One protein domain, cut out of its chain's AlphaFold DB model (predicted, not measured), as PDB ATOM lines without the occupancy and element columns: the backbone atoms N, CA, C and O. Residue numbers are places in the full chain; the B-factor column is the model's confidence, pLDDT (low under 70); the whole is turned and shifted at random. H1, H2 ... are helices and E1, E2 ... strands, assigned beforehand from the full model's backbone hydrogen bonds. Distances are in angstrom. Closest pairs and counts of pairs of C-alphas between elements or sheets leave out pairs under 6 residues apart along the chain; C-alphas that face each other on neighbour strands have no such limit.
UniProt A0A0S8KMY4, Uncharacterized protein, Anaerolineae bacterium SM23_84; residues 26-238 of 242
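AT A GLANCE: This is residues 26 to 238 of the 242 residues of an uncharacterized protein of Anaerolineae bacterium SM23_84 (UniProt A0A0S8KMY4). Three long helices, H2, H4 and H8, stand side by side as a triangular bundle, H2 running against the other two, and shorter helices cross them: H5 over H4 and H8, H10 over H2, and H9 across one end. H11 packs along H8, H1 sits by the start of H2, and a small hairpin, E1 and E2, packs beside H5 and H6. The printed part has 213 residues with eleven named helices and two named strands, in the order H1 to H5, E1, E2, H6 to H11; the sheet E1 - E2 is antiparallel and the class is mostly helix. It is compact, with a radius of gyration of the C-alphas of 17.3 A and spans of 51 by 39 by 28 A.

HOW THE PARTS SIT: H1, residues 26 to 33, touches residues 42 to 46 alone of H2, residues 42 to 65, closest at C-alphas Trp 27 and Pro 42, 5.2 A. H3, residues 70 to 73, is close to but not clearly touching H2 (C-alphas of Leu 64 and Ala 70, 6.7 A). H4, residues 75 to 94, touches H2 at a shallow tilt of 13 degrees, opposite ways, closest at C-alphas Val 61 and Ala 78, 4.9 A. H5, residues 103 to 114, touches H4 about perpendicular, at 90 degrees, closest at C-alphas Gly 90 and Gly 109, 3.8 A. E1, residues 126 to 129, and E2, residues 134 to 136, form an antiparallel hairpin, with N 127 and O 135 at 2.9 A within hydrogen-bond range. H6, residues 137 to 148, touches H4 with its residues 144 to 148 alone, closest at C-alphas Gln 80 and Ala 147, 5.3 A. H7, residues 170 to 173, is close to but not clearly touching H4 (C-alphas of Tyr 79 and Leu 172, 7.0 A). H8, residues 175 to 192, makes a bundle, helices side by side, with H2 and H4; the closest C-alphas of H8 and H2, Ile 51 and Leu 183, are 7.4 A apart. H9, residues 194 to 202, touches residues 92 to 94 alone of H4, closest at C-alphas Cys 92 and Leu 200, 4.9 A. H10, residues 211 to 218, touches residues 45 to 56 alone of H2, about perpendicular at 86 degrees. H11, residues 231 to 236, touches residues 176 to 184 alone of H8 at a shallow tilt of 1 degrees, opposite ways. Every O i to N i+4 pair is within hydrogen-bond range in H1, H2, H4, H5, H6, H9, H10 and H11; H8 has 13 of 14, and H3 and H7 are too short for one.

IN THESE COORDINATES: H1 begins at C-alpha 26 (-31.714, -22.089, 22.265). H2 is 34.8 A long, H4 28.1 A and H8 25.9 A; H11 ends at C-alpha 236 (-47.488, -23.075, -4.350).

THE WHOLE: The C-alphas of Arg 156 and Asn 224 are the two farthest apart, 52.7 A. The printed part has no cut; the links H5 to E1, H6 to H7 and H10 to H11 are long. Mean pLDDT of the printed part is 86.8, and it is under 70 at residue 101, residues 116 to 119, 150 to 165 and 219 to 228.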
ATOM      1  N   LEU A  26     -30.647 -23.018  22.642       95.12
ATOM      2  CA  LEU A  26     -31.714 -22.089  22.265       95.12
ATOM      3  C   LEU A  26     -32.648 -22.705  21.213       95.12
ATOM      4  O   LEU A  26     -33.852 -22.769  21.432       95.12
ATOM      5  N   TRP A  27     -32.103 -23.267  20.132       95.88
ATOM      6  CA  TRP A  27     -32.907 -23.947  19.110       95.88
ATOM      7  C   TRP A  27     -33.696 -25.131  19.683       95.88
ATOM      8  O   TRP A  27     -34.857 -25.333  19.340       95.88
ATOM      9  N   LYS A  28     -33.113 -25.910  20.602       95.38
ATOM     10  CA  LYS A  28     -33.847 -26.999  21.268       95.38
ATOM     11  C   LYS A  28     -34.957 -26.498  22.191       95.38
ATOM     12  O   LYS A  28     -35.984 -27.169  22.270       95.38
ATOM     13  N   ALA A  29     -34.756 -25.372  22.875       95.19
ATOM     14  CA  ALA A  29     -35.780 -24.749  23.710       95.19
ATOM     15  C   ALA A  29     -36.966 -24.276  22.860       95.19
ATOM     16  O   ALA A  29     -38.080 -24.728  23.108       95.19
ATOM     17  N   LEU A  30     -36.698 -23.533  21.780       93.81
ATOM     18  CA  LEU A  30     -37.719 -23.072  20.831       93.81
ATOM     19  C   LEU A  30     -38.520 -24.228  20.233       93.81
ATOM     20  O   LEU A  30     -39.736 -24.159  20.122       93.81
ATOM     21  N   ASN A  31     -37.858 -25.332  19.878       93.00
ATOM     22  CA  ASN A  31     -38.561 -26.507  19.371       93.00
ATOM     23  C   ASN A  31     -39.513 -27.120  20.394       93.00
ATOM     24  O   ASN A  31     -40.564 -27.617  20.014       93.00
ATOM     25  N   ARG A  32     -39.127 -27.140  21.671       93.25
ATOM     26  CA  ARG A  32     -39.981 -27.660  22.741       93.25
ATOM     27  C   ARG A  32     -41.170 -26.731  22.986       93.25
ATOM     28  O   ARG A  32     -42.268 -27.232  23.172       93.25
ATOM     29  N   GLU A  33     -40.943 -25.420  22.976       92.69
ATOM     30  CA  GLU A  33     -41.993 -24.398  23.115       92.69
ATOM     31  C   GLU A  33     -43.008 -24.489  21.970       92.69
ATOM     32  O   GLU A  33     -44.206 -24.550  22.218       92.69
ATOM     33  N   ALA A  34     -42.528 -24.682  20.742       87.88
ATOM     34  CA  ALA A  34     -43.353 -24.899  19.557       87.88
ATOM     35  C   ALA A  34     -44.001 -26.301  19.460       87.88
ATOM     36  O   ALA A  34     -44.519 -26.656  18.402       87.88
ATOM     37  N   GLY A  35     -43.910 -27.149  20.494       86.81
ATOM     38  CA  GLY A  35     -44.468 -28.511  20.484       86.81
ATOM     39  C   GLY A  35     -43.806 -29.485  19.493       86.81
ATOM     40  O   GLY A  35     -44.345 -30.553  19.211       86.81
ATOM     41  N   GLY A  36     -42.635 -29.143  18.952       85.50
ATOM     42  CA  GLY A  36     -41.920 -29.938  17.957       85.50
ATOM     43  C   GLY A  36     -41.275 -31.207  18.527       85.50
ATOM     44  O   GLY A  36     -40.988 -31.334  19.722       85.50
ATOM     45  N   HIS A  37     -40.953 -32.165  17.652       86.06
ATOM     46  CA  HIS A  37     -40.444 -33.468  18.084       86.06
ATOM     47  C   HIS A  37     -39.088 -33.357  18.803       86.06
ATOM     48  O   HIS A  37     -38.108 -32.809  18.294       86.06
ATOM     49  N   SER A  38     -38.980 -33.988  19.976       89.19
ATOM     50  CA  SER A  38     -37.769 -34.006  20.818       89.19
ATOM     51  C   SER A  38     -36.490 -34.525  20.134       89.19
ATOM     52  O   SER A  38     -35.387 -34.216  20.594       89.19
ATOM     53  N   ARG A  39     -36.602 -35.271  19.027       89.50
ATOM     54  CA  ARG A  39     -35.485 -35.860  18.274       89.50
ATOM     55  C   ARG A  39     -34.932 -34.933  17.194       89.50
ATOM     56  O   ARG A  39     -33.875 -35.245  16.650       89.50
ATOM     57  N   PHE A  40     -35.576 -33.796  16.913       91.81
ATOM     58  CA  PHE A  40     -35.031 -32.840  15.955       91.81
ATOM     59  C   PHE A  40     -33.690 -32.280  16.416       91.81
ATOM     60  O   PHE A  40     -33.498 -31.904  17.584       91.81
ATOM     61  N   PHE A  41     -32.737 -32.259  15.490       94.94
ATOM     62  CA  PHE A  41     -31.436 -31.652  15.711       94.94
ATOM     63  C   PHE A  41     -31.581 -30.132  15.790       94.94
ATOM     64  O   PHE A  41     -32.467 -29.576  15.144       94.94
ATOM     65  N   PRO A  42     -30.701 -29.425  16.519       95.75
ATOM     66  CA  PRO A  42     -30.754 -27.966  16.572       95.75
ATOM     67  C   PRO A  42     -30.732 -27.308  15.185       95.75
ATOM     68  O   PRO A  42     -31.460 -26.352  14.950       95.75
ATOM     69  N   LEU A  43     -29.954 -27.854  14.239       95.62
ATOM     70  CA  LEU A  43     -29.936 -27.363  12.857       95.62
ATOM     71  C   LEU A  43     -31.236 -27.651  12.099       95.62
ATOM     72  O   LEU A  43     -31.650 -26.813  11.308       95.62
ATOM     73  N   THR A  44     -31.905 -28.777  12.361       94.94
ATOM     74  CA  THR A  44     -33.241 -29.061  11.808       94.94
ATOM     75  C   THR A  44     -34.244 -28.009  12.267       94.94
ATOM     76  O   THR A  44     -35.008 -27.489  11.461       94.94
ATOM     77  N   VAL A  45     -34.189 -27.627  13.546       94.88
ATOM     78  CA  VAL A  45     -35.056 -26.576  14.094       94.88
ATOM     79  C   VAL A  45     -34.718 -25.215  13.492       94.88
ATOM     80  O   VAL A  45     -35.626 -24.494  13.097       94.88
ATOM     81  N   LYS A  46     -33.430 -24.870  13.372       96.06
ATOM     82  CA  LYS A  46     -32.993 -23.622  12.726       96.06
ATOM     83  C   LYS A  46     -33.466 -23.544  11.269       96.06
ATOM     84  O   LYS A  46     -33.930 -22.496  10.840       96.06
ATOM     85  N   ALA A  47     -33.388 -24.648  10.522       95.06
ATOM     86  CA  ALA A  47     -33.908 -24.731   9.158       95.06
ATOM     87  C   ALA A  47     -35.431 -24.540   9.116       95.06
ATOM     88  O   ALA A  47     -35.914 -23.745   8.313       95.06
ATOM     89  N   GLY A  48     -36.163 -25.207  10.016       93.38
ATOM     90  CA  GLY A  48     -37.600 -25.004  10.193       93.38
ATOM     91  C   GLY A  48     -37.921 -23.536  10.467       93.38
ATOM     92  O   GLY A  48     -38.654 -22.925   9.710       93.38
ATOM     93  N   TYR A  49     -37.273 -22.921  11.458       95.50
ATOM     94  CA  TYR A  49     -37.444 -21.501  11.776       95.50
ATOM     95  C   TYR A  49     -37.311 -20.592  10.546       95.50
ATOM     96  O   TYR A  49     -38.164 -19.740  10.317       95.50
ATOM     97  N   VAL A  50     -36.265 -20.795   9.736       95.75
ATOM     98  CA  VAL A  50     -36.033 -20.031   8.499       95.75
ATOM     99  C   VAL A  50     -37.195 -20.186   7.516       95.75
ATOM    100  O   VAL A  50     -37.691 -19.181   7.010       95.75
ATOM    101  N   ILE A  51     -37.658 -21.417   7.279       94.88
ATOM    102  CA  ILE A  51     -38.805 -21.687   6.398       94.88
ATOM    103  C   ILE A  51     -40.062 -20.988   6.929       94.88
ATOM    104  O   ILE A  51     -40.763 -20.330   6.166       94.88
ATOM    105  N   GLY A  52     -40.317 -21.050   8.235       94.12
ATOM    106  CA  GLY A  52     -41.479 -20.416   8.857       94.12
ATOM    107  C   GLY A  52     -41.453 -18.893   8.809       94.12
ATOM    108  O   GLY A  52     -42.500 -18.271   8.621       94.12
ATOM    109  N   VAL A  53     -40.269 -18.283   8.938       95.69
ATOM    110  CA  VAL A  53     -40.086 -16.836   8.743       95.69
ATOM    111  C   VAL A  53     -40.417 -16.467   7.302       95.69
ATOM    112  O   VAL A  53     -41.208 -15.555   7.077       95.69
ATOM    113  N   ILE A  54     -39.868 -17.202   6.331       96.44
ATOM    114  CA  ILE A  54     -40.123 -16.963   4.907       96.44
ATOM    115  C   ILE A  54     -41.611 -17.139   4.583       96.44
ATOM    116  O   ILE A  54     -42.191 -16.293   3.908       96.44
ATOM    117  N   TYR A  55     -42.260 -18.164   5.131       95.12
ATOM    118  CA  TYR A  55     -43.701 -18.352   4.988       95.12
ATOM    119  C   TYR A  55     -44.491 -17.178   5.588       95.12
ATOM    120  O   TYR A  55     -45.445 -16.696   4.985       95.12
ATOM    121  N   GLY A  56     -44.096 -16.667   6.760       94.56
ATOM    122  CA  GLY A  56     -44.735 -15.486   7.346       94.56
ATOM    123  C   GLY A  56     -44.593 -14.229   6.497       94.56
ATOM    124  O   GLY A  56     -45.571 -13.507   6.329       94.56
ATOM    125  N   ILE A  57     -43.424 -14.025   5.892       96.31
ATOM    126  CA  ILE A  57     -43.207 -12.959   4.911       96.31
ATOM    127  C   ILE A  57     -44.141 -13.144   3.707       96.31
ATOM    128  O   ILE A  57     -44.786 -12.186   3.292       96.31
ATOM    129  N   CYS A  58     -44.269 -14.366   3.183       96.44
ATOM    130  CA  CYS A  58     -45.154 -14.677   2.056       96.44
ATOM    131  C   CYS A  58     -46.627 -14.380   2.366       96.44
ATOM    132  O   CYS A  58     -47.320 -13.777   1.550       96.44
ATOM    133  N   GLN A  59     -47.089 -14.701   3.577       95.75
ATOM    134  CA  GLN A  59     -48.427 -14.307   4.021       95.75
ATOM    135  C   GLN A  59     -48.596 -12.785   4.055       95.75
ATOM    136  O   GLN A  59     -49.622 -12.278   3.610       95.75
ATOM    137  N   SER A  60     -47.602 -12.041   4.548       96.88
ATOM    138  CA  SER A  60     -47.646 -10.574   4.528       96.88
ATOM    139  C   SER A  60     -47.688 -10.011   3.103       96.88
ATOM    140  O   SER A  60     -48.406  -9.043   2.865       96.88
ATOM    141  N   VAL A  61     -46.982 -10.633   2.153       97.56
ATOM    142  CA  VAL A  61     -47.066 -10.291   0.723       97.56
ATOM    143  C   VAL A  61     -48.489 -10.497   0.206       97.56
ATOM    144  O   VAL A  61     -49.062  -9.557  -0.339       97.56
ATOM    145  N   SER A  62     -49.109 -11.655   0.456       97.12
ATOM    146  CA  SER A  62     -50.507 -11.901   0.066       97.12
ATOM    147  C   SER A  62     -51.475 -10.869   0.647       97.12
ATOM    148  O   SER A  62     -52.348 -10.386  -0.063       97.12
ATOM    149  N   GLN A  63     -51.306 -10.480   1.916       96.81
ATOM    150  CA  GLN A  63     -52.156  -9.457   2.539       96.81
ATOM    151  C   GLN A  63     -52.005  -8.082   1.876       96.81
ATOM    152  O   GLN A  63     -52.991  -7.375   1.689       96.81
ATOM    153  N   LEU A  64     -50.783  -7.702   1.489       96.25
ATOM    154  CA  LEU A  64     -50.549  -6.459   0.753       96.25
ATOM    155  C   LEU A  64     -51.177  -6.502  -0.643       96.25
ATOM    156  O   LEU A  64     -51.764  -5.507  -1.072       96.25
ATOM    157  N   LEU A  65     -51.067  -7.632  -1.339       96.50
ATOM    158  CA  LEU A  65     -51.584  -7.794  -2.700       96.50
ATOM    159  C   LEU A  65     -53.106  -7.977  -2.760       96.50
ATOM    160  O   LEU A  65     -53.707  -7.651  -3.775       96.50
ATOM    161  N   ALA A  66     -53.750  -8.385  -1.663       95.25
ATOM    162  CA  ALA A  66     -55.210  -8.447  -1.559       95.25
ATOM    163  C   ALA A  66     -55.892  -7.061  -1.576       95.25
ATOM    164  O   ALA A  66     -57.118  -6.965  -1.656       95.25
ATOM    165  N   HIS A  67     -55.128  -5.967  -1.476       92.88
ATOM    166  CA  HIS A  67     -55.679  -4.619  -1.536       92.88
ATOM    167  C   HIS A  67     -56.264  -4.322  -2.939       92.88
ATOM    168  O   HIS A  67     -55.562  -4.505  -3.929       92.88
ATOM    169  N   PRO A  68     -57.477  -3.741  -3.078       91.12
ATOM    170  CA  PRO A  68     -58.104  -3.492  -4.391       91.12
ATOM    171  C   PRO A  68     -57.305  -2.593  -5.347       91.12
ATOM    172  O   PRO A  68     -57.558  -2.549  -6.545       91.12
ATOM    173  N   ARG A  69     -56.358  -1.826  -4.801       89.88
ATOM    174  CA  ARG A  69     -55.415  -0.965  -5.538       89.88
ATOM    175  C   ARG A  69     -53.968  -1.398  -5.321       89.88
ATOM    176  O   ARG A  69     -53.089  -0.559  -5.114       89.88
ATOM    177  N   ALA A  70     -53.739  -2.707  -5.221       91.06
ATOM    178  CA  ALA A  70     -52.442  -3.239  -4.833       91.06
ATOM    179  C   ALA A  70     -51.333  -2.792  -5.782       91.06
ATOM    180  O   ALA A  70     -50.296  -2.315  -5.323       91.06
ATOM    181  N   GLN A  71     -51.591  -2.836  -7.092       88.69
ATOM    182  CA  GLN A  71     -50.643  -2.408  -8.119       88.69
ATOM    183  C   GLN A  71     -50.100  -0.990  -7.871       88.69
ATOM    184  O   GLN A  71     -48.909  -0.748  -8.049       88.69
ATOM    185  N   GLN A  72     -50.951  -0.055  -7.434       86.44
ATOM    186  CA  GLN A  72     -50.578   1.351  -7.261       86.44
ATOM    187  C   GLN A  72     -49.993   1.659  -5.877       86.44
ATOM    188  O   GLN A  72     -49.181   2.573  -5.755       86.44
ATOM    189  N   ILE A  73     -50.430   0.950  -4.833       88.62
ATOM    190  CA  ILE A  73     -50.168   1.350  -3.439       88.62
ATOM    191  C   ILE A  73     -49.210   0.389  -2.742       88.62
ATOM    192  O   ILE A  73     -48.253   0.815  -2.097       88.62
ATOM    193  N   THR A  74     -49.476  -0.912  -2.834       92.88
ATOM    194  CA  THR A  74     -48.850  -1.913  -1.964       92.88
ATOM    195  C   THR A  74     -47.891  -2.838  -2.701       92.88
ATOM    196  O   THR A  74     -47.144  -3.553  -2.039       92.88
ATOM    197  N   TYR A  75     -47.824  -2.785  -4.035       93.25
ATOM    198  CA  TYR A  75     -46.954  -3.652  -4.828       93.25
ATOM    199  C   TYR A  75     -45.467  -3.469  -4.507       93.25
ATOM    200  O   TYR A  75     -44.759  -4.445  -4.280       93.25
ATOM    201  N   ILE A  76     -44.977  -2.226  -4.449       92.06
ATOM    202  CA  ILE A  76     -43.571  -1.956  -4.109       92.06
ATOM    203  C   ILE A  76     -43.238  -2.449  -2.687       92.06
ATOM    204  O   ILE A  76     -42.265  -3.193  -2.539       92.06
ATOM    205  N   PRO A  77     -44.042  -2.137  -1.649       93.44
ATOM    206  CA  PRO A  77     -43.890  -2.760  -0.334       93.44
ATOM    207  C   PRO A  77     -43.938  -4.297  -0.355       93.44
ATOM    208  O   PRO A  77     -43.139  -4.944   0.322       93.44
ATOM    209  N   ALA A  78     -44.832  -4.894  -1.148       95.75
ATOM    210  CA  ALA A  78     -44.952  -6.343  -1.283       95.75
ATOM    211  C   ALA A  78     -43.681  -6.953  -1.889       95.75
ATOM    212  O   ALA A  78     -43.145  -7.927  -1.358       95.75
ATOM    213  N   TYR A  79     -43.125  -6.324  -2.927       95.44
ATOM    214  CA  TYR A  79     -41.852  -6.735  -3.508       95.44
ATOM    215  C   TYR A  79     -40.699  -6.619  -2.504       95.44
ATOM    216  O   TYR A  79     -39.866  -7.523  -2.410       95.44
ATOM    217  N   GLN A  80     -40.665  -5.550  -1.703       94.25
ATOM    218  CA  GLN A  80     -39.656  -5.388  -0.655       94.25
ATOM    219  C   GLN A  80     -39.707  -6.531   0.366       94.25
ATOM    220  O   GLN A  80     -38.669  -7.114   0.699       94.25
ATOM    221  N   LEU A  81     -40.902  -6.878   0.846       95.81
ATOM    222  CA  LEU A  81     -41.076  -8.004   1.762       95.81
ATOM    223  C   LEU A  81     -40.636  -9.316   1.114       95.81
ATOM    224  O   LEU A  81     -39.802 -10.017   1.685       95.81
ATOM    225  N   PHE A  82     -41.105  -9.607  -0.101       96.94
ATOM    226  CA  PHE A  82     -40.687 -10.793  -0.847       96.94
ATOM    227  C   PHE A  82     -39.156 -10.885  -0.972       96.94
ATOM    228  O   PHE A  82     -38.559 -11.907  -0.627       96.94
ATOM    229  N   SER A  83     -38.496  -9.804  -1.392       96.25
ATOM    230  CA  SER A  83     -37.038  -9.790  -1.546       96.25
ATOM    231  C   SER A  83     -36.302 -10.034  -0.222       96.25
ATOM    232  O   SER A  83     -35.243 -10.660  -0.214       96.25
ATOM    233  N   SER A  84     -36.898  -9.656   0.913       95.12
ATOM    234  CA  SER A  84     -36.354  -9.955   2.242       95.12
ATOM    235  C   SER A  84     -36.405 -11.456   2.560       95.12
ATOM    236  O   SER A  84     -35.472 -11.983   3.164       95.12
ATOM    237  N   ALA A  85     -37.433 -12.187   2.109       96.31
ATOM    238  CA  ALA A  85     -37.452 -13.651   2.205       96.31
ATOM    239  C   ALA A  85     -36.343 -14.298   1.357       96.31
ATOM    240  O   ALA A  85     -35.662 -15.219   1.821       96.31
ATOM    241  N   VAL A  86     -36.120 -13.788   0.142       97.06
ATOM    242  CA  VAL A  86     -35.032 -14.245  -0.740       97.06
ATOM    243  C   VAL A  86     -33.661 -13.977  -0.112       97.06
ATOM    244  O   VAL A  86     -32.789 -14.847  -0.142       97.06
ATOM    245  N   GLU A  87     -33.475 -12.816   0.519       95.81
ATOM    246  CA  GLU A  87     -32.248 -12.485   1.250       95.81
ATOM    247  C   GLU A  87     -32.006 -13.441   2.428       95.81
ATOM    248  O   GLU A  87     -30.891 -13.944   2.591       95.81
ATOM    249  N   VAL A  88     -33.036 -13.746   3.225       95.75
ATOM    250  CA  VAL A  88     -32.936 -14.692   4.352       95.75
ATOM    251  C   VAL A  88     -32.498 -16.079   3.870       95.75
ATOM    252  O   VAL A  88     -31.599 -16.685   4.465       95.75
ATOM    253  N   LEU A  89     -33.078 -16.568   2.770       96.50
ATOM    254  CA  LEU A  89     -32.662 -17.822   2.141       96.50
ATOM    255  C   LEU A  89     -31.196 -17.753   1.682       96.50
ATOM    256  O   LEU A  89     -30.388 -18.625   2.020       96.50
ATOM    257  N   GLY A  90     -30.829 -16.690   0.968       96.19
ATOM    258  CA  GLY A  90     -29.472 -16.467   0.475       96.19
ATOM    259  C   GLY A  90     -28.419 -16.400   1.583       96.19
ATOM    260  O   GLY A  90     -27.362 -17.026   1.465       96.19
ATOM    261  N   ARG A  91     -28.734 -15.748   2.708       95.50
ATOM    262  CA  ARG A  91     -27.894 -15.716   3.917       95.50
ATOM    263  C   ARG A  91     -27.617 -17.119   4.444       95.50
ATOM    264  O   ARG A  91     -26.475 -17.426   4.793       95.50
ATOM    265  N   CYS A  92     -28.636 -17.977   4.480       96.25
ATOM    266  CA  CYS A  92     -28.501 -19.358   4.946       96.25
ATOM    267  C   CYS A  92     -27.623 -20.205   4.018       96.25
ATOM    268  O   CYS A  92     -26.810 -21.001   4.491       96.25
ATOM    269  N   ILE A  93     -27.734 -19.997   2.706       95.56
ATOM    270  CA  ILE A  93     -26.933 -20.709   1.700       95.56
ATOM    271  C   ILE A  93     -25.472 -20.248   1.719       95.56
ATOM    272  O   ILE A  93     -24.549 -21.066   1.672       95.56
ATOM    273  N   ARG A  94     -25.246 -18.936   1.829       94.50
ATOM    274  CA  ARG A  94     -23.906 -18.343   1.897       94.50
ATOM    275  C   ARG A  94     -23.223 -18.587   3.244       94.50
ATOM    276  O   ARG A  94     -21.989 -18.637   3.302       94.50
ATOM    277  N   GLY A  95     -24.015 -18.780   4.299       94.19
ATOM    278  CA  GLY A  95     -23.578 -18.842   5.693       94.19
ATOM    279  C   GLY A  95     -23.020 -17.517   6.180       94.19
ATOM    280  O   GLY A  95     -21.975 -17.503   6.821       94.19
ATOM    281  N   ASN A  96     -23.675 -16.411   5.815       92.75
ATOM    282  CA  ASN A  96     -23.257 -15.084   6.248       92.75
ATOM    283  C   ASN A  96     -23.553 -14.903   7.752       92.75
ATOM    284  O   ASN A  96     -24.700 -15.032   8.191       92.75
ATOM    285  N   SER A  97     -22.500 -14.649   8.529       89.38
ATOM    286  CA  SER A  97     -22.533 -14.446   9.982       89.38
ATOM    287  C   SER A  97     -22.760 -12.990  10.398       89.38
ATOM    288  O   SER A  97     -22.945 -12.723  11.588       89.38
ATOM    289  N   ASP A  98     -22.752 -12.059   9.445       85.56
ATOM    290  CA  ASP A  98     -22.959 -10.643   9.717       85.56
ATOM    291  C   ASP A  98     -24.418 -10.368  10.101       85.56
ATOM    292  O   ASP A  98     -25.355 -11.034   9.654       85.56
ATOM    293  N   LEU A  99     -24.618  -9.367  10.962       73.25
ATOM    294  CA  LEU A  99     -25.956  -8.941  11.391       73.25
ATOM    295  C   LEU A  99     -26.743  -8.259  10.267       73.25
ATOM    296  O   LEU A  99     -27.972  -8.229  10.311       73.25
ATOM    297  N   TRP A 100     -26.040  -7.716   9.276       74.75
ATOM    298  CA  TRP A 100     -26.621  -6.910   8.216       74.75
ATOM    299  C   TRP A 100     -26.819  -7.743   6.952       74.75
ATOM    300  O   TRP A 100     -25.930  -8.483   6.528       74.75
ATOM    301  N   GLY A 101     -27.997  -7.595   6.345       67.31
ATOM    302  CA  GLY A 101     -28.253  -8.066   4.991       67.31
ATOM    303  C   GLY A 101     -27.263  -7.465   4.007       67.31
ATOM    304  O   GLY A 101     -26.823  -6.324   4.164       67.31
ATOM    305  N   SER A 102     -26.884  -8.244   3.000       83.56
ATOM    306  CA  SER A 102     -25.972  -7.784   1.959       83.56
ATOM    307  C   SER A 102     -26.558  -8.048   0.579       83.56
ATOM    308  O   SER A 102     -27.239  -9.052   0.371       83.56
ATOM    309  N   VAL A 103     -26.209  -7.192  -0.392       90.00
ATOM    310  CA  VAL A 103     -26.503  -7.400  -1.828       90.00
ATOM    311  C   VAL A 103     -26.160  -8.837  -2.235       90.00
ATOM    312  O   VAL A 103     -26.890  -9.485  -2.977       90.00
ATOM    313  N   ALA A 104     -25.037  -9.345  -1.724       92.19
ATOM    314  CA  ALA A 104     -24.545 -10.678  -2.017       92.19
ATOM    315  C   ALA A 104     -25.454 -11.790  -1.471       92.19
ATOM    316  O   ALA A 104     -25.572 -12.824  -2.126       92.19
ATOM    317  N   ASP A 105     -26.119 -11.604  -0.326       94.62
ATOM    318  CA  ASP A 105     -27.099 -12.574   0.178       94.62
ATOM    319  C   ASP A 105     -28.341 -12.587  -0.710       94.62
ATOM    320  O   ASP A 105     -28.753 -13.653  -1.154       94.62
ATOM    321  N   LEU A 106     -28.873 -11.415  -1.068       95.31
ATOM    322  CA  LEU A 106     -30.016 -11.317  -1.975       95.31
ATOM    323  C   LEU A 106     -29.718 -11.942  -3.349       95.31
ATOM    324  O   LEU A 106     -30.476 -12.792  -3.820       95.31
ATOM    325  N   LYS A 107     -28.568 -11.611  -3.954       95.44
ATOM    326  CA  LYS A 107     -28.107 -12.234  -5.207       95.44
ATOM    327  C   LYS A 107     -27.938 -13.745  -5.063       95.44
ATOM    328  O   LYS A 107     -28.338 -14.487  -5.953       95.44
ATOM    329  N   THR A 108     -27.388 -14.219  -3.944       95.38
ATOM    330  CA  THR A 108     -27.277 -15.661  -3.651       95.38
ATOM    331  C   THR A 108     -28.658 -16.314  -3.598       95.38
ATOM    332  O   THR A 108     -28.846 -17.386  -4.170       95.38
ATOM    333  N   GLY A 109     -29.635 -15.668  -2.961       96.31
ATOM    334  CA  GLY A 109     -31.019 -16.130  -2.929       96.31
ATOM    335  C   GLY A 109     -31.611 -16.246  -4.333       96.31
ATOM    336  O   GLY A 109     -32.060 -17.323  -4.708       96.31
ATOM    337  N   PHE A 110     -31.517 -15.202  -5.162       96.56
ATOM    338  CA  PHE A 110     -32.013 -15.263  -6.544       96.56
ATOM    339  C   PHE A 110     -31.289 -16.310  -7.400       96.56
ATOM    340  O   PHE A 110     -31.951 -17.048  -8.129       96.56
ATOM    341  N   LYS A 111     -29.962 -16.454  -7.259       96.12
ATOM    342  CA  LYS A 111     -29.208 -17.551  -7.894       96.12
ATOM    343  C   LYS A 111     -29.771 -18.905  -7.489       96.12
ATOM    344  O   LYS A 111     -29.939 -19.760  -8.345       96.12
ATOM    345  N   TRP A 112     -30.095 -19.086  -6.209       95.81
ATOM    346  CA  TRP A 112     -30.683 -20.330  -5.710       95.81
ATOM    347  C   TRP A 112     -32.067 -20.623  -6.288       95.81
ATOM    348  O   TRP A 112     -32.367 -21.779  -6.603       95.81
ATOM    349  N   LEU A 113     -32.912 -19.594  -6.404       95.06
ATOM    350  CA  LEU A 113     -34.244 -19.728  -6.993       95.06
ATOM    351  C   LEU A 113     -34.145 -20.131  -8.468       95.06
ATOM    352  O   LEU A 113     -34.847 -21.053  -8.878       95.06
ATOM    353  N   ALA A 114     -33.215 -19.528  -9.215       92.06
ATOM    354  CA  ALA A 114     -32.942 -19.872 -10.610       92.06
ATOM    355  C   ALA A 114     -32.355 -21.285 -10.776       92.06
ATOM    356  O   ALA A 114     -32.785 -22.034 -11.649       92.06
ATOM    357  N   ASN A 115     -31.373 -21.668  -9.948       85.44
ATOM    358  CA  ASN A 115     -30.797 -23.013  -9.929       85.44
ATOM    359  C   ASN A 115     -30.090 -23.315  -8.591       85.44
ATOM    360  O   ASN A 115     -29.327 -22.512  -8.055       85.44
ATOM    361  N   SER A 116     -30.276 -24.529  -8.066       65.81
ATOM    362  CA  SER A 116     -29.709 -24.950  -6.779       65.81
ATOM    363  C   SER A 116     -28.188 -25.095  -6.741       65.81
ATOM    364  O   SER A 116     -27.628 -25.190  -5.645       65.81
ATOM    365  N   ASP A 117     -27.511 -25.182  -7.887       67.06
ATOM    366  CA  ASP A 117     -26.066 -25.415  -7.894       67.06
ATOM    367  C   ASP A 117     -25.247 -24.138  -7.763       67.06
ATOM    368  O   ASP A 117     -24.123 -24.235  -7.282       67.06
ATOM    369  N   GLN A 118     -25.815 -22.957  -8.052       64.75
ATOM    370  CA  GLN A 118     -25.213 -21.604  -7.983       64.75
ATOM    371  C   GLN A 118     -23.862 -21.396  -8.698       64.75
ATOM    372  O   GLN A 118     -23.508 -20.262  -9.021       64.75
ATOM    373  N   VAL A 119     -23.095 -22.456  -8.936       67.00
ATOM    374  CA  VAL A 119     -21.804 -22.471  -9.604       67.00
ATOM    375  C   VAL A 119     -22.044 -22.072 -11.052       67.00
ATOM    376  O   VAL A 119     -22.748 -22.759 -11.783       67.00
ATOM    377  N   GLY A 120     -21.473 -20.934 -11.442       71.19
ATOM    378  CA  GLY A 120     -21.530 -20.433 -12.815       71.19
ATOM    379  C   GLY A 120     -22.761 -19.596 -13.172       71.19
ATOM    380  O   GLY A 120     -22.857 -19.165 -14.314       71.19
ATOM    381  N   LEU A 121     -23.680 -19.313 -12.236       85.38
ATOM    382  CA  LEU A 121     -24.761 -18.363 -12.520       85.38
ATOM    383  C   LEU A 121     -24.245 -16.920 -12.479       85.38
ATOM    384  O   LEU A 121     -23.844 -16.406 -11.423       85.38
ATOM    385  N   HIS A 122     -24.296 -16.272 -13.639       90.94
ATOM    386  CA  HIS A 122     -24.003 -14.856 -13.821       90.94
ATOM    387  C   HIS A 122     -25.213 -13.991 -13.446       90.94
ATOM    388  O   HIS A 122     -26.355 -14.453 -13.468       90.94
ATOM    389  N   ASP A 123     -24.967 -12.740 -13.058       90.88
ATOM    390  CA  ASP A 123     -26.021 -11.853 -12.549       90.88
ATOM    391  C   ASP A 123     -26.995 -11.369 -13.657       90.88
ATOM    392  O   ASP A 123     -28.086 -10.872 -13.370       90.88
ATOM    393  N   ASP A 124     -26.659 -11.602 -14.927       92.31
ATOM    394  CA  ASP A 124     -27.507 -11.406 -16.108       92.31
ATOM    395  C   ASP A 124     -28.451 -12.593 -16.396       92.31
ATOM    396  O   ASP A 124     -29.272 -12.526 -17.312       92.31
ATOM    397  N   THR A 125     -28.400 -13.666 -15.597       93.81
ATOM    398  CA  THR A 125     -29.312 -14.811 -15.738       93.81
ATOM    399  C   THR A 125     -30.755 -14.372 -15.498       93.81
ATOM    400  O   THR A 125     -31.070 -13.832 -14.437       93.81
ATOM    401  N   VAL A 126     -31.651 -14.652 -16.449       93.88
ATOM    402  CA  VAL A 126     -33.097 -14.419 -16.309       93.88
ATOM    403  C   VAL A 126     -33.695 -15.413 -15.312       93.88
ATOM    404  O   VAL A 126     -33.610 -16.621 -15.512       93.88
ATOM    405  N   VAL A 127     -34.325 -14.896 -14.257       94.25
ATOM    406  CA  VAL A 127     -35.015 -15.695 -13.227       94.25
ATOM    407  C   VAL A 127     -36.521 -15.723 -13.475       94.25
ATOM    408  O   VAL A 127     -37.164 -16.751 -13.289       94.25
ATOM    409  N   VAL A 128     -37.084 -14.596 -13.916       94.31
ATOM    410  CA  VAL A 128     -38.522 -14.439 -14.165       94.31
ATOM    411  C   VAL A 128     -38.744 -13.922 -15.574       94.31
ATOM    412  O   VAL A 128     -38.061 -13.002 -16.016       94.31
ATOM    413  N   LYS A 129     -39.725 -14.489 -16.275       94.88
ATOM    414  CA  LYS A 129     -40.188 -14.003 -17.574       94.88
ATOM    415  C   LYS A 129     -41.658 -13.606 -17.465       94.88
ATOM    416  O   LYS A 129     -42.488 -14.447 -17.116       94.88
ATOM    417  N   THR A 130     -41.948 -12.341 -17.745       93.62
ATOM    418  CA  THR A 130     -43.308 -11.791 -17.839       93.62
ATOM    419  C   THR A 130     -43.722 -11.684 -19.306       93.62
ATOM    420  O   THR A 130     -42.920 -11.971 -20.206       93.62
ATOM    421  N   SER A 131     -44.963 -11.272 -19.563       92.25
ATOM    422  CA  SER A 131     -45.427 -10.916 -20.909       92.25
ATOM    423  C   SER A 131     -44.586  -9.801 -21.544       92.25
ATOM    424  O   SER A 131     -44.400  -9.782 -22.760       92.25
ATOM    425  N   SER A 132     -44.037  -8.905 -20.719       86.31
ATOM    426  CA  SER A 132     -43.298  -7.723 -21.162       86.31
ATOM    427  C   SER A 132     -41.812  -8.001 -21.388       86.31
ATOM    428  O   SER A 132     -41.252  -7.572 -22.398       86.31
ATOM    429  N   ARG A 133     -41.135  -8.690 -20.453       91.31
ATOM    430  CA  ARG A 133     -39.683  -8.949 -20.547       91.31
ATOM    431  C   ARG A 133     -39.175 -10.037 -19.598       91.31
ATOM    432  O   ARG A 133     -39.872 -10.519 -18.711       91.31
ATOM    433  N   GLY A 134     -37.906 -10.401 -19.780       91.88
ATOM    434  CA  GLY A 134     -37.137 -11.178 -18.808       91.88
ATOM    435  C   GLY A 134     -36.506 -10.288 -17.733       91.88
ATOM    436  O   GLY A 134     -35.961  -9.228 -18.040       91.88
ATOM    437  N   TYR A 135     -36.547 -10.746 -16.485       93.88
ATOM    438  CA  TYR A 135     -35.931 -10.113 -15.325       93.88
ATOM    439  C   TYR A 135     -34.736 -10.930 -14.859       93.88
ATOM    440  O   TYR A 135     -34.872 -12.086 -14.445       93.88
ATOM    441  N   THR A 136     -33.562 -10.311 -14.938       94.75
ATOM    442  CA  THR A 136     -32.300 -10.901 -14.498       94.75
ATOM    443  C   THR A 136     -32.133 -10.822 -12.984       94.75
ATOM    444  O   THR A 136     -32.848 -10.080 -12.307       94.75
ATOM    445  N   ILE A 137     -31.160 -11.553 -12.444       94.75
ATOM    446  CA  ILE A 137     -30.776 -11.458 -11.027       94.75
ATOM    447  C   ILE A 137     -30.425 -10.013 -10.658       94.75
ATOM    448  O   ILE A 137     -30.889  -9.519  -9.626       94.75
ATOM    449  N   ASP A 138     -29.663  -9.317 -11.504       92.69
ATOM    450  CA  ASP A 138     -29.341  -7.899 -11.317       92.69
ATOM    451  C   ASP A 138     -30.590  -7.015 -11.342       92.69
ATOM    452  O   ASP A 138     -30.771  -6.199 -10.440       92.69
ATOM    453  N   ALA A 139     -31.505  -7.218 -12.294       91.62
ATOM    454  CA  ALA A 139     -32.732  -6.425 -12.375       91.62
ATOM    455  C   ALA A 139     -33.632  -6.616 -11.139       91.62
ATOM    456  O   ALA A 139     -34.154  -5.643 -10.592       91.62
ATOM    457  N   LEU A 140     -33.788  -7.858 -10.671       94.31
ATOM    458  CA  LEU A 140     -34.574  -8.182  -9.476       94.31
ATOM    459  C   LEU A 140     -33.923  -7.649  -8.193       94.31
ATOM    460  O   LEU A 140     -34.615  -7.176  -7.288       94.31
ATOM    461  N   THR A 141     -32.591  -7.682  -8.126       93.50
ATOM    462  CA  THR A 141     -31.816  -7.093  -7.026       93.50
ATOM    463  C   THR A 141     -31.971  -5.573  -7.011       93.50
ATOM    464  O   THR A 141     -32.271  -4.991  -5.970       93.50
ATOM    465  N   ALA A 142     -31.841  -4.920  -8.167       89.75
ATOM    466  CA  ALA A 142     -32.037  -3.484  -8.304       89.75
ATOM    467  C   ALA A 142     -33.468  -3.064  -7.928       89.75
ATOM    468  O   ALA A 142     -33.645  -2.042  -7.264       89.75
ATOM    469  N   LEU A 143     -34.478  -3.871  -8.277       90.81
ATOM    470  CA  LEU A 143     -35.868  -3.626  -7.886       90.81
ATOM    471  C   LEU A 143     -36.050  -3.702  -6.364       90.81
ATOM    472  O   LEU A 143     -36.771  -2.886  -5.798       90.81
ATOM    473  N   ALA A 144     -35.349  -4.613  -5.681       91.56
ATOM    474  CA  ALA A 144     -35.382  -4.695  -4.220       91.56
ATOM    475  C   ALA A 144     -34.767  -3.443  -3.584       91.56
ATOM    476  O   ALA A 144     -35.345  -2.850  -2.681       91.56
ATOM    477  N   TYR A 145     -33.632  -2.964  -4.103       88.25
ATOM    478  CA  TYR A 145     -33.039  -1.709  -3.629       88.25
ATOM    479  C   TYR A 145     -33.937  -0.499  -3.870       88.25
ATOM    480  O   TYR A 145     -34.053   0.365  -3.002       88.25
ATOM    481  N   TYR A 146     -34.577  -0.441  -5.036       86.88
ATOM    482  CA  TYR A 146     -35.556   0.590  -5.350       86.88
ATOM    483  C   TYR A 146     -36.737   0.553  -4.368       86.88
ATOM    484  O   TYR A 146     -37.120   1.592  -3.823       86.88
ATOM    485  N   ALA A 147     -37.263  -0.641  -4.082       88.75
ATOM    486  CA  ALA A 147     -38.367  -0.840  -3.152       88.75
ATOM    487  C   ALA A 147     -37.995  -0.470  -1.705       88.75
ATOM    488  O   ALA A 147     -38.750   0.241  -1.042       88.75
ATOM    489  N   ALA A 148     -36.793  -0.837  -1.248       85.44
ATOM    490  CA  ALA A 148     -36.267  -0.482   0.071       85.44
ATOM    491  C   ALA A 148     -36.120   1.036   0.275       85.44
ATOM    492  O   ALA A 148     -36.191   1.527   1.398       85.44
ATOM    493  N   GLN A 149     -35.916   1.788  -0.809       81.75
ATOM    494  CA  GLN A 149     -35.782   3.249  -0.797       81.75
ATOM    495  C   GLN A 149     -37.120   3.977  -1.029       81.75
ATOM    496  O   GLN A 149     -37.130   5.176  -1.323       81.75
ATOM    497  N   GLY A 150     -38.251   3.270  -0.939       66.62
ATOM    498  CA  GLY A 150     -39.584   3.847  -1.127       66.62
ATOM    499  C   GLY A 150     -39.840   4.354  -2.549       66.62
ATOM    500  O   GLY A 150     -40.651   5.252  -2.740       66.62
ATOM    501  N   GLY A 151     -39.111   3.836  -3.542       63.06
ATOM    502  CA  GLY A 151     -39.262   4.222  -4.945       63.06
ATOM    503  C   GLY A 151     -38.687   5.595  -5.319       63.06
ATOM    504  O   GLY A 151     -38.993   6.131  -6.380       63.06
ATOM    505  N   THR A 152     -37.847   6.190  -4.466       54.62
ATOM    506  CA  THR A 152     -37.432   7.599  -4.619       54.62
ATOM    507  C   THR A 152     -36.100   7.822  -5.344       54.62
ATOM    508  O   THR A 152     -35.793   8.959  -5.706       54.62
ATOM    509  N   LYS A 153     -35.286   6.785  -5.603       52.41
ATOM    510  CA  LYS A 153     -33.968   6.953  -6.250       52.41
ATOM    511  C   LYS A 153     -33.709   5.961  -7.384       52.41
ATOM    512  O   LYS A 153     -33.797   4.749  -7.223       52.41
ATOM    513  N   LYS A 154     -33.283   6.505  -8.531       50.91
ATOM    514  CA  LYS A 154     -32.645   5.764  -9.628       50.91
ATOM    515  C   LYS A 154     -31.224   5.401  -9.186       50.91
ATOM    516  O   LYS A 154     -30.331   6.245  -9.249       50.91
ATOM    517  N   LYS A 155     -30.989   4.183  -8.701       45.28
ATOM    518  CA  LYS A 155     -29.619   3.725  -8.436       45.28
ATOM    519  C   LYS A 155     -28.988   3.311  -9.770       45.28
ATOM    520  O   LYS A 155     -29.488   2.416 -10.442       45.28
ATOM    521  N   ARG A 156     -27.915   3.997 -10.174       46.16
ATOM    522  CA  ARG A 156     -27.011   3.527 -11.234       46.16
ATOM    523  C   ARG A 156     -26.234   2.347 -10.656       46.16
ATOM    524  O   ARG A 156     -25.483   2.539  -9.702       46.16
ATOM    525  N   GLU A 157     -26.424   1.156 -11.204       48.16
ATOM    526  CA  GLU A 157     -25.549   0.014 -10.936       48.16
ATOM    527  C   GLU A 157     -24.717  -0.285 -12.187       48.16
ATOM    528  O   GLU A 157     -25.009   0.195 -13.283       48.16
ATOM    529  N   SER A 158     -23.624  -1.022 -12.009       41.69
ATOM    530  CA  SER A 158     -22.542  -1.247 -12.978       41.69
ATOM    531  C   SER A 158     -22.959  -1.876 -14.322       41.69
ATOM    532  O   SER A 158     -22.126  -1.948 -15.219       41.69
ATOM    533  N   GLY A 159     -24.225  -2.284 -14.486       46.03
ATOM    534  CA  GLY A 159     -24.812  -2.804 -15.730       46.03
ATOM    535  C   GLY A 159     -25.775  -1.850 -16.460       46.03
ATOM    536  O   GLY A 159     -26.313  -2.221 -17.499       46.03
ATOM    537  N   GLY A 160     -26.010  -0.634 -15.949       52.50
ATOM    538  CA  GLY A 160     -26.901   0.360 -16.564       52.50
ATOM    539  C   GLY A 160     -27.885   1.012 -15.585       52.50
ATOM    540  O   GLY A 160     -27.896   0.741 -14.386       52.50
ATOM    541  N   THR A 161     -28.722   1.922 -16.094       52.84
ATOM    542  CA  THR A 161     -29.788   2.558 -15.299       52.84
ATOM    543  C   THR A 161     -31.063   1.727 -15.436       52.84
ATOM    544  O   THR A 161     -31.710   1.774 -16.479       52.84
ATOM    545  N   HIS A 162     -31.448   0.973 -14.403       57.59
ATOM    546  CA  HIS A 162     -32.764   0.332 -14.386       57.59
ATOM    547  C   HIS A 162     -33.839   1.392 -14.108       57.59
ATOM    548  O   HIS A 162     -33.858   2.027 -13.052       57.59
ATOM    549  N   HIS A 163     -34.726   1.613 -15.078       56.84
ATOM    550  CA  HIS A 163     -35.890   2.477 -14.920       56.84
ATOM    551  C   HIS A 163     -37.096   1.626 -14.503       56.84
ATOM    552  O   HIS A 163     -37.644   0.884 -15.312       56.84
ATOM    553  N   PHE A 164     -37.509   1.748 -13.241       66.00
ATOM    554  CA  PHE A 164     -38.731   1.136 -12.698       66.00
ATOM    555  C   PHE A 164     -39.943   2.078 -12.811       66.00
ATOM    556  O   PHE A 164     -40.801   2.095 -11.936       66.00
ATOM    557  N   GLY A 165     -39.975   2.914 -13.859       58.50
ATOM    558  CA  GLY A 165     -41.021   3.924 -14.067       58.50
ATOM    559  C   GLY A 165     -42.411   3.323 -14.292       58.50
ATOM    560  O   GLY A 165     -43.401   3.958 -13.950       58.50
ATOM    561  N   GLU A 166     -42.467   2.086 -14.784       70.62
ATOM    562  CA  GLU A 166     -43.672   1.264 -14.847       70.62
ATOM    563  C   GLU A 166     -43.406  -0.031 -14.077       70.62
ATOM    564  O   GLU A 166     -42.441  -0.758 -14.342       70.62
ATOM    565  N   ILE A 167     -44.228  -0.273 -13.059       79.25
ATOM    566  CA  ILE A 167     -44.199  -1.491 -12.260       79.25
ATOM    567  C   ILE A 167     -44.811  -2.607 -13.102       79.25
ATOM    568  O   ILE A 167     -45.962  -2.494 -13.507       79.25
ATOM    569  N   ASP A 168     -44.064  -3.688 -13.316       90.19
ATOM    570  CA  ASP A 168     -44.582  -4.907 -13.935       90.19
ATOM    571  C   ASP A 168     -45.190  -5.798 -12.838       90.19
ATOM    572  O   ASP A 168     -44.435  -6.348 -12.019       90.19
ATOM    573  N   PRO A 169     -46.530  -5.900 -12.753       89.81
ATOM    574  CA  PRO A 169     -47.200  -6.616 -11.676       89.81
ATOM    575  C   PRO A 169     -47.063  -8.139 -11.796       89.81
ATOM    576  O   PRO A 169     -47.243  -8.847 -10.807       89.81
ATOM    577  N   GLU A 170     -46.682  -8.658 -12.969       94.56
ATOM    578  CA  GLU A 170     -46.563 -10.101 -13.188       94.56
ATOM    579  C   GLU A 170     -45.370 -10.709 -12.445       94.56
ATOM    580  O   GLU A 170     -45.355 -11.918 -12.213       94.56
ATOM    581  N   ILE A 171     -44.369  -9.901 -12.062       95.19
ATOM    582  CA  ILE A 171     -43.154 -10.404 -11.405       95.19
ATOM    583  C   ILE A 171     -43.522 -11.193 -10.147       95.19
ATOM    584  O   ILE A 171     -43.101 -12.343 -10.022       95.19
ATOM    585  N   LEU A 172     -44.309 -10.605  -9.236       95.81
ATOM    586  CA  LEU A 172     -44.699 -11.281  -7.995       95.81
ATOM    587  C   LEU A 172     -45.576 -12.505  -8.262       95.81
ATOM    588  O   LEU A 172     -45.337 -13.535  -7.640       95.81
ATOM    589  N   GLY A 173     -46.476 -12.468  -9.247       95.31
ATOM    590  CA  GLY A 173     -47.279 -13.635  -9.634       95.31
ATOM    591  C   GLY A 173     -46.456 -14.859 -10.073       95.31
ATOM    592  O   GLY A 173     -46.935 -15.986  -9.985       95.31
ATOM    593  N   LYS A 174     -45.201 -14.678 -10.513       95.50
ATOM    594  CA  LYS A 174     -44.297 -15.786 -10.891       95.50
ATOM    595  C   LYS A 174     -43.433 -16.318  -9.741       95.50
ATOM    596  O   LYS A 174     -42.794 -17.357  -9.905       95.50
ATOM    597  N   MET A 175     -43.369 -15.627  -8.604       95.56
ATOM    598  CA  MET A 175     -42.425 -15.949  -7.523       95.56
ATOM    599  C   MET A 175     -42.815 -17.128  -6.620       95.56
ATOM    600  O   MET A 175     -41.896 -17.861  -6.246       95.56
ATOM    601  N   PRO A 176     -44.094 -17.358  -6.257       95.38
ATOM    602  CA  PRO A 176     -44.479 -18.456  -5.370       95.38
ATOM    603  C   PRO A 176     -43.937 -19.836  -5.770       95.38
ATOM    604  O   PRO A 176     -43.258 -20.447  -4.939       95.38
ATOM    605  N   PRO A 177     -44.096 -20.313  -7.027       93.31
ATOM    606  CA  PRO A 177     -43.550 -21.613  -7.419       93.31
ATOM    607  C   PRO A 177     -42.014 -21.642  -7.376       93.31
ATOM    608  O   PRO A 177     -41.429 -22.598  -6.873       93.31
ATOM    609  N   LEU A 178     -41.341 -20.569  -7.815       94.75
ATOM    610  CA  LEU A 178     -39.875 -20.480  -7.767       94.75
ATOM    611  C   LEU A 178     -39.344 -20.546  -6.331       94.75
ATOM    612  O   LEU A 178     -38.333 -21.204  -6.063       94.75
ATOM    613  N   LEU A 179     -40.019 -19.861  -5.406       95.38
ATOM    614  CA  LEU A 179     -39.671 -19.855  -3.992       95.38
ATOM    615  C   LEU A 179     -39.941 -21.217  -3.350       95.38
ATOM    616  O   LEU A 179     -39.067 -21.726  -2.649       95.38
ATOM    617  N   GLY A 180     -41.101 -21.820  -3.623       94.06
ATOM    618  CA  GLY A 180     -41.457 -23.151  -3.139       94.06
ATOM    619  C   GLY A 180     -40.448 -24.211  -3.568       94.06
ATOM    620  O   GLY A 180     -39.886 -24.908  -2.719       94.06
ATOM    621  N   ASP A 181     -40.126 -24.269  -4.860       93.50
ATOM    622  CA  ASP A 181     -39.119 -25.194  -5.383       93.50
ATOM    623  C   ASP A 181     -37.727 -24.901  -4.811       93.50
ATOM    624  O   ASP A 181     -36.976 -25.814  -4.457       93.50
ATOM    625  N   GLY A 182     -37.363 -23.622  -4.680       94.88
ATOM    626  CA  GLY A 182     -36.110 -23.203  -4.056       94.88
ATOM    627  C   GLY A 182     -35.982 -23.690  -2.611       94.88
ATOM    628  O   GLY A 182     -34.937 -24.223  -2.224       94.88
ATOM    629  N   LEU A 183     -37.040 -23.550  -1.816       94.81
ATOM    630  CA  LEU A 183     -37.070 -23.978  -0.419       94.81
ATOM    631  C   LEU A 183     -37.106 -25.499  -0.273       94.81
ATOM    632  O   LEU A 183     -36.421 -26.026   0.606       94.81
ATOM    633  N   GLN A 184     -37.816 -26.201  -1.157       93.38
ATOM    634  CA  GLN A 184     -37.785 -27.662  -1.222       93.38
ATOM    635  C   GLN A 184     -36.358 -28.160  -1.478       93.38
ATOM    636  O   GLN A 184     -35.807 -28.917  -0.679       93.38
ATOM    637  N   ARG A 185     -35.683 -27.624  -2.507       93.62
ATOM    638  CA  ARG A 185     -34.277 -27.959  -2.799       93.62
ATOM    639  C   ARG A 185     -33.343 -27.630  -1.638       93.62
ATOM    640  O   ARG A 185     -32.374 -28.351  -1.401       93.62
ATOM    641  N   TYR A 186     -33.591 -26.531  -0.929       95.00
ATOM    642  CA  TYR A 186     -32.827 -26.155   0.261       95.00
ATOM    643  C   TYR A 186     -32.988 -27.181   1.385       95.00
ATOM    644  O   TYR A 186     -31.981 -27.635   1.937       95.00
ATOM    645  N   TRP A 187     -34.221 -27.596   1.672       93.88
ATOM    646  CA  TRP A 187     -34.514 -28.641   2.650       93.88
ATOM    647  C   TRP A 187     -33.840 -29.969   2.282       93.88
ATOM    648  O   TRP A 187     -33.093 -30.521   3.092       93.88
ATOM    649  N   ASP A 188     -33.992 -30.424   1.040       92.56
ATOM    650  CA  ASP A 188     -33.429 -31.697   0.571       92.56
ATOM    651  C   ASP A 188     -31.894 -31.685   0.586       92.56
ATOM    652  O   ASP A 188     -31.239 -32.624   1.058       92.56
ATOM    653  N   LYS A 189     -31.274 -30.576   0.152       94.12
ATOM    654  CA  LYS A 189     -29.814 -30.427   0.227       94.12
ATOM    655  C   LYS A 189     -29.316 -30.392   1.671       94.12
ATOM    656  O   LYS A 189     -28.205 -30.861   1.916       94.12
ATOM    657  N   LEU A 190     -30.081 -29.910   2.651       94.81
ATOM    658  CA  LEU A 190     -29.680 -29.989   4.062       94.81
ATOM    659  C   LEU A 190     -29.654 -31.428   4.596       94.81
ATOM    660  O   LEU A 190     -28.882 -31.716   5.511       94.81
ATOM    661  N   GLN A 191     -30.436 -32.348   4.033       93.88
ATOM    662  CA  GLN A 191     -30.416 -33.763   4.426       93.88
ATOM    663  C   GLN A 191     -29.165 -34.497   3.912       93.88
ATOM    664  O   GLN A 191     -28.720 -35.484   4.500       93.88
ATOM    665  N   THR A 192     -28.530 -33.984   2.853       94.25
ATOM    666  CA  THR A 192     -27.425 -34.664   2.154       94.25
ATOM    667  C   THR A 192     -26.092 -33.901   2.177       94.25
ATOM    668  O   THR A 192     -25.023 -34.524   2.117       94.25
ATOM    669  N   SER A 193     -26.088 -32.579   2.362       95.06
ATOM    670  CA  SER A 193     -24.901 -31.719   2.252       95.06
ATOM    671  C   SER A 193     -24.362 -31.253   3.606       95.06
ATOM    672  O   SER A 193     -24.909 -30.358   4.251       95.06
ATOM    673  N   LYS A 194     -23.189 -31.776   4.004       96.25
ATOM    674  CA  LYS A 194     -22.462 -31.278   5.193       96.25
ATOM    675  C   LYS A 194     -22.095 -29.798   5.044       96.25
ATOM    676  O   LYS A 194     -22.161 -29.048   6.014       96.25
ATOM    677  N   ARG A 195     -21.723 -29.382   3.825       95.88
ATOM    678  CA  ARG A 195     -21.367 -27.995   3.504       95.88
ATOM    679  C   ARG A 195     -22.538 -27.064   3.798       95.88
ATOM    680  O   ARG A 195     -22.345 -26.100   4.529       95.88
ATOM    681  N   LEU A 196     -23.730 -27.370   3.285       95.69
ATOM    682  CA  LEU A 196     -24.903 -26.521   3.494       95.69
ATOM    683  C   LEU A 196     -25.334 -26.498   4.967       95.69
ATOM    684  O   LEU A 196     -25.637 -25.430   5.485       95.69
ATOM    685  N   CYS A 197     -25.256 -27.626   5.685       97.06
ATOM    686  CA  CYS A 197     -25.495 -27.636   7.133       97.06
ATOM    687  C   CYS A 197     -24.531 -26.721   7.906       97.06
ATOM    688  O   CYS A 197     -24.957 -26.021   8.820       97.06
ATOM    689  N   ASN A 198     -23.241 -26.709   7.549       97.31
ATOM    690  CA  ASN A 198     -22.272 -25.798   8.167       97.31
ATOM    691  C   ASN A 198     -22.560 -24.335   7.806       97.31
ATOM    692  O   ASN A 198     -22.449 -23.472   8.670       97.31
ATOM    693  N   LYS A 199     -22.979 -24.056   6.564       96.56
ATOM    694  CA  LYS A 199     -23.411 -22.711   6.159       96.56
ATOM    695  C   LYS A 199     -24.628 -22.245   6.956       96.56
ATOM    696  O   LYS A 199     -24.576 -21.170   7.541       96.56
ATOM    697  N   LEU A 200     -25.651 -23.084   7.117       96.81
ATOM    698  CA  LEU A 200     -26.786 -22.796   7.998       96.81
ATOM    699  C   LEU A 200     -26.351 -22.592   9.459       96.81
ATOM    700  O   LEU A 200     -26.870 -21.711  10.143       96.81
ATOM    701  N   ALA A 201     -25.396 -23.381   9.960       96.00
ATOM    702  CA  ALA A 201     -24.868 -23.191  11.308       96.00
ATOM    703  C   ALA A 201     -24.241 -21.798  11.474       96.00
ATOM    704  O   ALA A 201     -24.567 -21.113  12.438       96.00
ATOM    705  N   GLN A 202     -23.426 -21.367  10.509       95.00
ATOM    706  CA  GLN A 202     -22.761 -20.057  10.482       95.00
ATOM    707  C   GLN A 202     -23.716 -18.884  10.242       95.00
ATOM    708  O   GLN A 202     -23.477 -17.790  10.746       95.00
ATOM    709  N   ALA A 203     -24.794 -19.104   9.487       94.81
ATOM    710  CA  ALA A 203     -25.737 -18.060   9.119       94.81
ATOM    711  C   ALA A 203     -26.327 -17.372  10.357       94.81
ATOM    712  O   ALA A 203     -26.903 -18.030  11.235       94.81
ATOM    713  N   ARG A 204     -26.236 -16.042  10.418       91.25
ATOM    714  CA  ARG A 204     -26.805 -15.263  11.519       91.25
ATOM    715  C   ARG A 204     -28.318 -15.153  11.353       91.25
ATOM    716  O   ARG A 204     -28.835 -14.295  10.640       91.25
ATOM    717  N   VAL A 205     -29.023 -16.048  12.039       90.75
ATOM    718  CA  VAL A 205     -30.485 -16.070  12.145       90.75
ATOM    719  C   VAL A 205     -30.835 -15.869  13.612       90.75
ATOM    720  O   VAL A 205     -30.554 -16.737  14.439       90.75
ATOM    721  N   ILE A 206     -31.392 -14.705  13.938       87.19
ATOM    722  CA  ILE A 206     -31.812 -14.373  15.300       87.19
ATOM    723  C   ILE A 206     -33.224 -14.915  15.492       87.19
ATOM    724  O   ILE A 206     -34.140 -14.502  14.787       87.19
ATOM    725  N   ALA A 207     -33.399 -15.828  16.444       87.31
ATOM    726  CA  ALA A 207     -34.726 -16.273  16.830       87.31
ATOM    727  C   ALA A 207     -35.324 -15.316  17.860       87.31
ATOM    728  O   ALA A 207     -34.783 -15.172  18.955       87.31
ATOM    729  N   LEU A 208     -36.427 -14.665  17.488       86.56
ATOM    730  CA  LEU A 208     -37.151 -13.726  18.354       86.56
ATOM    731  C   LEU A 208     -38.405 -14.340  18.999       86.56
ATOM    732  O   LEU A 208     -38.911 -13.798  19.974       86.56
ATOM    733  N   SER A 209     -38.905 -15.453  18.461       88.88
ATOM    734  CA  SER A 209     -40.081 -16.174  18.959       88.88
ATOM    735  C   SER A 209     -40.060 -17.632  18.496       88.88
ATOM    736  O   SER A 209     -39.292 -17.999  17.608       88.88
ATOM    737  N   ASP A 210     -40.897 -18.474  19.084       87.25
ATOM    738  CA  ASP A 210     -41.120 -19.871  18.694       87.25
ATOM    739  C   ASP A 210     -42.107 -20.005  17.517       87.25
ATOM    740  O   ASP A 210     -42.082 -21.000  16.790       87.25
ATOM    741  N   TRP A 211     -42.921 -18.976  17.264       89.19
ATOM    742  CA  TRP A 211     -43.981 -18.983  16.252       89.19
ATOM    743  C   TRP A 211     -43.550 -19.441  14.843       89.19
ATOM    744  O   TRP A 211     -44.270 -20.238  14.242       89.19
ATOM    745  N   PRO A 212     -42.386 -19.041  14.288       91.00
ATOM    746  CA  PRO A 212     -41.939 -19.560  12.992       91.00
ATOM    747  C   PRO A 212     -41.610 -21.058  13.013       91.00
ATOM    748  O   PRO A 212     -41.822 -21.749  12.015       91.00
ATOM    749  N   VAL A 213     -41.128 -21.582  14.145       86.62
ATOM    750  CA  VAL A 213     -40.918 -23.026  14.325       86.62
ATOM    751  C   VAL A 213     -42.267 -23.737  14.297       86.62
ATOM    752  O   VAL A 213     -42.461 -24.626  13.471       86.62
ATOM    753  N   LEU A 214     -43.212 -23.287  15.130       83.75
ATOM    754  CA  LEU A 214     -44.562 -23.848  15.194       83.75
ATOM    755  C   LEU A 214     -45.230 -23.825  13.821       83.75
ATOM    756  O   LEU A 214     -45.733 -24.843  13.362       83.75
ATOM    757  N   ARG A 215     -45.181 -22.686  13.132       84.31
ATOM    758  CA  ARG A 215     -45.783 -22.520  11.811       84.31
ATOM    759  C   ARG A 215     -45.209 -23.493  10.789       84.31
ATOM    760  O   ARG A 215     -45.967 -24.091  10.038       84.31
ATOM    761  N   SER A 216     -43.896 -23.695  10.790       81.56
ATOM    762  CA  SER A 216     -43.252 -24.653   9.881       81.56
ATOM    763  C   SER A 216     -43.690 -26.086  10.134       81.56
ATOM    764  O   SER A 216     -43.744 -26.880   9.200       81.56
ATOM    765  N   TRP A 217     -43.991 -26.422  11.388       82.12
ATOM    766  CA  TRP A 217     -44.530 -27.727  11.746       82.12
ATOM    767  C   TRP A 217     -46.006 -27.838  11.387       82.12
ATOM    768  O   TRP A 217     -46.366 -28.780  10.701       82.12
ATOM    769  N   LEU A 218     -46.832 -26.855  11.751       73.25
ATOM    770  CA  LEU A 218     -48.273 -26.852  11.480       73.25
ATOM    771  C   LEU A 218     -48.589 -26.906   9.992       73.25
ATOM    772  O   LEU A 218     -49.423 -27.693   9.569       73.25
ATOM    773  N   VAL A 219     -47.906 -26.087   9.193       68.88
ATOM    774  CA  VAL A 219     -48.103 -26.037   7.740       68.88
ATOM    775  C   VAL A 219     -47.676 -27.354   7.078       68.88
ATOM    776  O   VAL A 219     -48.177 -27.711   6.020       68.88
ATOM    777  N   ARG A 220     -46.805 -28.122   7.737       68.38
ATOM    778  CA  ARG A 220     -46.402 -29.458   7.298       68.38
ATOM    779  C   ARG A 220     -47.203 -30.589   7.961       68.38
ATOM    780  O   ARG A 220     -47.042 -31.736   7.577       68.38
ATOM    781  N   ASP A 221     -48.068 -30.295   8.927       68.06
ATOM    782  CA  ASP A 221     -48.873 -31.284   9.664       68.06
ATOM    783  C   ASP A 221     -50.367 -31.217   9.286       68.06
ATOM    784  O   ASP A 221     -51.225 -31.801   9.951       68.06
ATOM    785  N   GLN A 222     -50.713 -30.519   8.196       52.25
ATOM    786  CA  GLN A 222     -52.089 -30.416   7.705       52.25
ATOM    787  C   GLN A 222     -52.553 -31.719   7.022       52.25
ATOM    788  O   GLN A 222     -52.644 -31.807   5.804       52.25
ATOM    789  N   GLY A 223     -52.891 -32.740   7.816       45.06
ATOM    790  CA  GLY A 223     -53.844 -33.780   7.402       45.06
ATOM    791  C   GLY A 223     -53.318 -35.217   7.269       45.06
ATOM    792  O   GLY A 223     -53.092 -35.725   6.179       45.06
ATOM    793  N   ASN A 224     -53.275 -35.941   8.391       43.84
ATOM    794  CA  ASN A 224     -53.755 -37.331   8.524       43.84
ATOM    795  C   ASN A 224     -53.298 -38.441   7.536       43.84
ATOM    796  O   ASN A 224     -54.025 -39.420   7.360       43.84
ATOM    797  N   LYS A 225     -52.095 -38.388   6.940       45.69
ATOM    798  CA  LYS A 225     -51.542 -39.523   6.150       45.69
ATOM    799  C   LYS A 225     -50.063 -39.858   6.393       45.69
ATOM    800  O   LYS A 225     -49.421 -40.483   5.558       45.69
ATOM    801  N   GLY A 226     -49.509 -39.489   7.547       50.53
ATOM    802  CA  GLY A 226     -48.190 -39.973   7.990       50.53
ATOM    803  C   GLY A 226     -46.969 -39.437   7.224       50.53
ATOM    804  O   GLY A 226     -45.848 -39.777   7.601       50.53
ATOM    805  N   ALA A 227     -47.162 -38.579   6.219       58.09
ATOM    806  CA  ALA A 227     -46.110 -37.874   5.491       58.09
ATOM    807  C   ALA A 227     -46.377 -36.361   5.512       58.09
ATOM    808  O   ALA A 227     -47.514 -35.932   5.332       58.09
ATOM    809  N   LEU A 228     -45.328 -35.574   5.755       62.94
ATOM    810  CA  LEU A 228     -45.368 -34.112   5.683       62.94
ATOM    811  C   LEU A 228     -45.460 -33.696   4.197       62.94
ATOM    812  O   LEU A 228     -44.701 -34.265   3.404       62.94
ATOM    813  N   PRO A 229     -46.304 -32.721   3.802       72.81
ATOM    814  CA  PRO A 229     -46.335 -32.237   2.433       72.81
ATOM    815  C   PRO A 229     -44.974 -31.620   2.064       72.81
ATOM    816  O   PRO A 229     -44.260 -31.096   2.942       72.81
ATOM    817  N   PRO A 230     -44.582 -31.693   0.781       82.56
ATOM    818  CA  PRO A 230     -43.425 -30.978   0.271       82.56
ATOM    819  C   PRO A 230     -43.522 -29.481   0.576       82.56
ATOM    820  O   PRO A 230     -44.587 -28.871   0.520       82.56
ATOM    821  N   VAL A 231     -42.380 -28.859   0.852       84.88
ATOM    822  CA  VAL A 231     -42.276 -27.407   1.028       84.88
ATOM    823  C   VAL A 231     -42.728 -26.676  -0.240       84.88
ATOM    824  O   VAL A 231     -43.300 -25.600  -0.142       84.88
ATOM    825  N   SER A 232     -42.529 -27.250  -1.428       86.69
ATOM    826  CA  SER A 232     -43.002 -26.638  -2.674       86.69
ATOM    827  C   SER A 232     -44.526 -26.530  -2.751       86.69
ATOM    828  O   SER A 232     -45.020 -25.501  -3.201       86.69
ATOM    829  N   GLU A 233     -45.268 -27.529  -2.263       85.75
ATOM    830  CA  GLU A 233     -46.739 -27.527  -2.257       85.75
ATOM    831  C   GLU A 233     -47.280 -26.391  -1.385       85.75
ATOM    832  O   GLU A 233     -48.050 -25.559  -1.851       85.75
ATOM    833  N   VAL A 234     -46.747 -26.270  -0.169       86.56
ATOM    834  CA  VAL A 234     -47.091 -25.219   0.800       86.56
ATOM    835  C   VAL A 234     -46.960 -23.806   0.225       86.56
ATOM    836  O   VAL A 234     -47.775 -22.930   0.501       86.56
ATOM    837  N   PHE A 235     -45.883 -23.546  -0.516       89.62
ATOM    838  CA  PHE A 235     -45.629 -22.222  -1.085       89.62
ATOM    839  C   PHE A 235     -46.306 -22.030  -2.448       89.62
ATOM    840  O   PHE A 235     -46.494 -20.890  -2.865       89.62
ATOM    841  N   GLY A 236     -46.701 -23.114  -3.120       86.19
ATOM    842  CA  GLY A 236     -47.488 -23.075  -4.350       86.19
ATOM    843  C   GLY A 236     -48.930 -22.604  -4.143       86.19
ATOM    844  O   GLY A 236     -49.558 -22.164  -5.099       86.19
ATOM    845  N   GLU A 237     -49.440 -22.639  -2.908       88.44
ATOM    846  CA  GLU A 237     -50.777 -22.137  -2.555       88.44
ATOM    847  C   GLU A 237     -50.897 -20.605  -2.604       88.44
ATOM    848  O   GLU A 237     -52.005 -20.068  -2.640       88.44
ATOM    849  N   PHE A 238     -49.777 -19.876  -2.584       92.69
ATOM    850  CA  PHE A 238     -49.813 -18.423  -2.674       92.69
ATOM    851  C   PHE A 238     -50.116 -17.978  -4.109       92.69
ATOM    852  O   PHE A 238     -49.305 -18.179  -5.010       92.69
TER     853      PHE A 238